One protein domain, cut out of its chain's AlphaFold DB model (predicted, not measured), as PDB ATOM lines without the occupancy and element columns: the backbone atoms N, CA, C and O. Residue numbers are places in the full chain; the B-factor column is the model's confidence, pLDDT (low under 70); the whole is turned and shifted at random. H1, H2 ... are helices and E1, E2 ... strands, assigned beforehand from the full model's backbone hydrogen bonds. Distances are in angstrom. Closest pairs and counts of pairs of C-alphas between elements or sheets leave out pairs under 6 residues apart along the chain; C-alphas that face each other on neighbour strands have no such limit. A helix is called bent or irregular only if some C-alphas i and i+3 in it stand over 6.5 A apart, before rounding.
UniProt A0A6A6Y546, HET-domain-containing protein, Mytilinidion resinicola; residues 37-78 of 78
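What this domain is: This is residues 37 to 78 of the 78 residues of the protein "HET-domain-containing protein" of Mytilinidion resinicola (UniProt A0A6A6Y546). The chain makes an open loop, with the short helix H1 at one end and, at the other, the longer helix H2 with the strand E1 folding back beside it. Residues 48 to 55 run from H1 to H2, and beyond E1 the last residues return towards the start, where the C-alphas of Leu 37 and Leu 78 are 5.2 A apart. The printed part has 42 residues with two named helices and one named strand, in the order H1, H2, E1, and its class is mostly helix. It is only just compact, close to loose, with a radius of gyration of the C-alphas of 10.8 A, and elongated, with spans of 31 by 20 by 17 A.

How they stand to each other: H1, residues 39 to 47, is apart from H2, residues 56 to 67. H1 is also apart from E1, residues 72 to 75. H2 and E1 have 4 pairs of C-alphas within 8 A, the closest being those of Ala 65 and Leu 73, 6.9 A apart. Their centres are 9.9 A apart. E1 pairs with no named strand. In H2 every O i to N i+4 pair is within hydrogen-bond range; in H1 3 of 5 are.

Where its parts are: H1 begins at C-alpha 39, (212.318, 269.871, 246.795), and is 13.2 A long. It is neither bent nor irregular, but only just: C-alphas 40 and 43 are 6.4 A apart. H2 begins at C-alpha 56, (207.409, 260.062, 227.829), and is 16.2 A long. E1 is 9.8 A long and ends at C-alpha 75, (207.875, 273.116, 231.317).

The domain as a whole: The two C-alphas farthest apart are those of Asp 40 and Phe 68, at 31.2 A. The printed part has no cut and ends at residue 78, the chain's last residue. The link from H1 to H2 is short, with 8 residues, and that from H2 to E1 is tight, with 4. The mean pLDDT of the printed part is 76.3; residues 37 to 43 and 76 to 78 of the model are under 70.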
ATOM      1  N   LEU A  37     208.187 268.655 240.195       59.28
ATOM      2  CA  LEU A  37     209.402 269.131 240.831       59.28
ATOM      3  C   LEU A  37     209.153 269.209 242.343       59.28
ATOM      4  O   LEU A  37     208.476 270.109 242.844       59.28
ATOM      5  N   THR A  38     209.638 268.230 243.092       62.88
ATOM      6  CA  THR A  38     209.626 268.290 244.554       62.88
ATOM      7  C   THR A  38     210.980 268.796 245.027       62.88
ATOM      8  O   THR A  38     211.990 268.629 244.344       62.88
ATOM      9  N   LYS A  39     211.039 269.416 246.212       59.88
ATOM     10  CA  LYS A  39     212.318 269.871 246.795       59.88
ATOM     11  C   LYS A  39     213.356 268.744 246.881       59.88
ATOM     12  O   LYS A  39     214.546 269.010 246.785       59.88
ATOM     13  N   ASP A  40     212.878 267.511 247.021       63.06
ATOM     14  CA  ASP A  40     213.677 266.291 247.081       63.06
ATOM     15  C   ASP A  40     214.276 265.915 245.711       63.06
ATOM     16  O   ASP A  40     215.475 265.677 245.589       63.06
ATOM     17  N   THR A  41     213.476 265.988 244.640       66.75
ATOM     18  CA  THR A  41     213.935 265.696 243.268       66.75
ATOM     19  C   THR A  41     214.701 266.850 242.624       66.75
ATOM     20  O   THR A  41     215.478 266.613 241.701       66.75
ATOM     21  N   VAL A  42     214.565 268.087 243.119       69.62
ATOM     22  CA  VAL A  42     215.260 269.276 242.586       69.62
ATOM     23  C   VAL A  42     216.776 269.106 242.555       69.62
ATOM     24  O   VAL A  42     217.419 269.494 241.582       69.62
ATOM     25  N   SER A  43     217.345 268.527 243.612       69.44
ATOM     26  CA  SER A  43     218.791 268.354 243.755       69.44
ATOM     27  C   SER A  43     219.312 267.332 242.749       69.44
ATOM     28  O   SER A  43     220.317 267.575 242.086       69.44
ATOM     29  N   THR A  44     218.574 266.237 242.565       70.50
ATOM     30  CA  THR A  44     218.873 265.184 241.585       70.50
ATOM     31  C   THR A  44     218.746 265.702 240.155       70.50
ATOM     32  O   THR A  44     219.630 265.487 239.334       70.50
ATOM     33  N   LEU A  45     217.693 266.471 239.864       73.69
ATOM     34  CA  LEU A  45     217.483 267.086 238.552       73.69
ATOM     35  C   LEU A  45     218.543 268.150 238.232       73.69
ATOM     36  O   LEU A  45     218.941 268.293 237.080       73.69
ATOM     37  N   LYS A  46     219.033 268.885 239.236       71.44
ATOM     38  CA  LYS A  46     220.169 269.812 239.087       71.44
ATOM     39  C   LYS A  46     221.499 269.088 238.883       71.44
ATOM     40  O   LYS A  46     222.345 269.618 238.171       71.44
ATOM     41  N   ALA A  47     221.681 267.916 239.494       77.12
ATOM     42  CA  ALA A  47     222.874 267.082 239.331       77.12
ATOM     43  C   ALA A  47     222.955 266.411 237.949       77.12
ATOM     44  O   ALA A  47     224.036 265.998 237.538       77.12
ATOM     45  N   GLY A  48     221.834 266.361 237.228       76.62
ATOM     46  CA  GLY A  48     221.743 265.780 235.900       76.62
ATOM     47  C   GLY A  48     221.115 264.393 235.945       76.62
ATOM     48  O   GLY A  48     221.580 263.514 236.669       76.62
ATOM     49  N   ILE A  49     220.057 264.189 235.160       79.62
ATOM     50  CA  ILE A  49     219.391 262.887 235.043       79.62
ATOM     51  C   ILE A  49     219.302 262.423 233.588       79.62
ATOM     52  O   ILE A  49     219.254 263.253 232.670       79.62
ATOM     53  N   PRO A  50     219.258 261.103 233.348       79.81
ATOM     54  CA  PRO A  50     219.025 260.575 232.015       79.81
ATOM     55  C   PRO A  50     217.589 260.862 231.554       79.81
ATOM     56  O   PRO A  50     216.632 260.725 232.317       79.81
ATOM     57  N   ILE A  51     217.432 261.188 230.267       76.19
ATOM     58  CA  ILE A  51     216.130 261.455 229.623       76.19
ATOM     59  C   ILE A  51     215.158 260.282 229.833       76.19
ATOM     60  O   ILE A  51     213.965 260.489 230.028       76.19
ATOM     61  N   THR A  52     215.666 259.050 229.875       77.19
ATOM     62  CA  THR A  52     214.871 257.826 230.059       77.19
ATOM     63  C   THR A  52     214.133 257.750 231.398       77.19
ATOM     64  O   THR A  52     213.153 257.014 231.497       77.19
ATOM     65  N   GLN A  53     214.568 258.501 232.417       76.75
ATOM     66  CA  GLN A  53     213.884 258.591 233.714       76.75
ATOM     67  C   GLN A  53     212.726 259.596 233.720       76.75
ATOM     68  O   GLN A  53     211.923 259.597 234.653       76.75
ATOM     69  N   LEU A  54     212.625 260.449 232.701       77.06
ATOM     70  CA  LEU A  54     211.536 261.407 232.579       77.06
ATOM     71  C   LEU A  54     210.276 260.735 232.004       77.06
ATOM     72  O   LEU A  54     210.376 259.761 231.258       77.06
ATOM     73  N   PRO A  55     209.069 261.257 232.278       79.25
ATOM     74  CA  PRO A  55     207.858 260.857 231.569       79.25
ATOM     75  C   PRO A  55     208.019 260.969 230.055       79.25
ATOM     76  O   PRO A  55     208.640 261.913 229.570       79.25
ATOM     77  N   LYS A  56     207.373 260.068 229.303       79.75
ATOM     78  CA  LYS A  56     207.409 260.062 227.829       79.75
ATOM     79  C   LYS A  56     207.142 261.439 227.214       79.75
ATOM     80  O   LYS A  56     207.895 261.858 226.355       79.75
ATOM     81  N   THR A  57     206.171 262.191 227.734       80.38
ATOM     82  CA  THR A  57     205.861 263.549 227.255       80.38
ATOM     83  C   THR A  57     207.056 264.506 227.331       80.38
ATOM     84  O   THR A  57     207.257 265.310 226.426       80.38
ATOM     85  N   PHE A  58     207.869 264.428 228.389       80.12
ATOM     86  CA  PHE A  58     209.087 265.232 228.493       80.12
ATOM     87  C   PHE A  58     210.179 264.710 227.567       80.12
ATOM     88  O   PHE A  58     210.886 265.517 226.975       80.12
ATOM     89  N   GLN A  59     210.297 263.390 227.406       83.75
ATOM     90  CA  GLN A  59     211.233 262.802 226.446       83.75
ATOM     91  C   GLN A  59     210.926 263.288 225.028       83.75
ATOM     92  O   GLN A  59     211.818 263.807 224.365       83.75
ATOM     93  N   ASP A  60     209.663 263.216 224.603       83.94
ATOM     94  CA  ASP A  60     209.216 263.697 223.294       83.94
ATOM     95  C   ASP A  60     209.502 265.195 223.126       83.94
ATOM     96  O   ASP A  60     210.062 265.614 222.115       83.94
ATOM     97  N   ALA A  61     209.197 266.013 224.138       84.50
ATOM     98  CA  ALA A  61     209.475 267.446 224.092       84.50
ATOM     99  C   ALA A  61     210.983 267.762 224.018       84.50
ATOM    100  O   ALA A  61     211.380 268.682 223.301       84.50
ATOM    101  N   ILE A  62     211.829 266.993 224.713       83.81
ATOM    102  CA  ILE A  62     213.293 267.119 224.647       83.81
ATOM    103  C   ILE A  62     213.804 266.701 223.270       83.81
ATOM    104  O   ILE A  62     214.629 267.410 222.701       83.81
ATOM    105  N   LEU A  63     213.305 265.598 222.709       85.06
ATOM    106  CA  LEU A  63     213.674 265.142 221.368       85.06
ATOM    107  C   LEU A  63     213.299 266.181 220.308       85.06
ATOM    108  O   LEU A  63     214.106 266.479 219.428       85.06
ATOM    109  N   VAL A  64     212.116 266.789 220.423       86.25
ATOM    110  CA  VAL A  64     211.695 267.901 219.561       86.25
ATOM    111  C   VAL A  64     212.628 269.100 219.734       86.25
ATOM    112  O   VAL A  64     213.131 269.624 218.743       86.25
ATOM    113  N   ALA A  65     212.926 269.514 220.967       86.06
ATOM    114  CA  ALA A  65     213.845 270.627 221.215       86.06
ATOM    115  C   ALA A  65     215.244 270.357 220.630       86.06
ATOM    116  O   ALA A  65     215.794 271.215 219.939       86.06
ATOM    117  N   GLN A  66     215.784 269.148 220.812       84.25
ATOM    118  CA  GLN A  66     217.059 268.726 220.227       84.25
ATOM    119  C   GLN A  66     217.028 268.730 218.697       84.25
ATOM    120  O   GLN A  66     217.985 269.186 218.073       84.25
ATOM    121  N   TYR A  67     215.927 268.277 218.091       86.06
ATOM    122  CA  TYR A  67     215.738 268.307 216.640       86.06
ATOM    123  C   TYR A  67     215.807 269.737 216.087       86.06
ATOM    124  O   TYR A  67     216.444 269.980 215.064       86.06
ATOM    125  N   PHE A  68     215.229 270.702 216.806       85.81
ATOM    126  CA  PHE A  68     215.311 272.128 216.475       85.81
ATOM    127  C   PHE A  68     216.593 272.816 216.981       85.81
ATOM    128  O   PHE A  68     216.711 274.034 216.868       85.81
ATOM    129  N   GLN A  69     217.559 272.064 217.526       84.19
ATOM    130  CA  GLN A  69     218.803 272.578 218.123       84.19
ATOM    131  C   GLN A  69     218.577 273.601 219.253       84.19
ATOM    132  O   GLN A  69     219.431 274.441 219.551       84.19
ATOM    133  N   VAL A  70     217.429 273.509 219.918       83.12
ATOM    134  CA  VAL A  70     217.053 274.334 221.061       83.12
ATOM    135  C   VAL A  70     217.562 273.667 222.332       83.12
ATOM    136  O   VAL A  70     217.208 272.537 222.660       83.12
ATOM    137  N   LYS A  71     218.407 274.387 223.069       79.69
ATOM    138  CA  LYS A  71     219.071 273.864 224.275       79.69
ATOM    139  C   LYS A  71     218.199 273.916 225.526       79.69
ATOM    140  O   LYS A  71     218.541 273.293 226.528       79.69
ATOM    141  N   TYR A  72     217.108 274.676 225.487       79.69
ATOM    142  CA  TYR A  72     216.301 274.976 226.660       79.69
ATOM    143  C   TYR A  72     214.838 274.623 226.420       79.69
ATOM    144  O   TYR A  72     214.218 275.072 225.457       79.69
ATOM    145  N   LEU A  73     214.282 273.835 227.331       81.81
ATOM    146  CA  LEU A  73     212.868 273.505 227.367       81.81
ATOM    147  C   LEU A  73     212.312 273.978 228.708       81.81
ATOM    148  O   LEU A  73     212.746 273.520 229.764       81.81
ATOM    149  N   TRP A  74     211.359 274.899 228.661       80.44
ATOM    150  CA  TRP A  74     210.587 275.324 229.814       80.44
ATOM    151  C   TRP A  74     209.295 274.517 229.873       80.44
ATOM    152  O   TRP A  74     208.512 274.471 228.925       80.44
ATOM    153  N   ILE A  75     209.081 273.863 231.003       75.38
ATOM    154  CA  ILE A  75     207.875 273.116 231.317       75.38
ATOM    155  C   ILE A  75     207.134 273.906 232.397       75.38
ATOM    156  O   ILE A  75     207.668 274.092 233.485       75.38
ATOM    157  N   ASP A  76     205.912 274.352 232.107       66.75
ATOM    158  CA  ASP A  76     205.050 275.067 233.073       66.75
ATOM    159  C   ASP A  76     204.689 274.185 234.292       66.75
ATOM    160  O   ASP A  76     204.357 274.653 235.374       66.75
ATOM    161  N   SER A  77     204.786 272.866 234.103       60.66
ATOM    162  CA  SER A  77     204.581 271.796 235.094       60.66
ATOM    163  C   SER A  77     205.598 271.701 236.241       60.66
ATOM    164  O   SER A  77     205.380 270.929 237.182       60.66
ATOM    165  N   LEU A  78     206.735 272.393 236.111       56.81
ATOM    166  CA  LEU A  78     207.934 272.224 236.939       56.81
ATOM    167  C   LEU A  78     208.124 273.370 237.941       56.81
ATOM    168  O   LEU A  78     208.097 274.546 237.524       56.81
TER     169      LEU A  78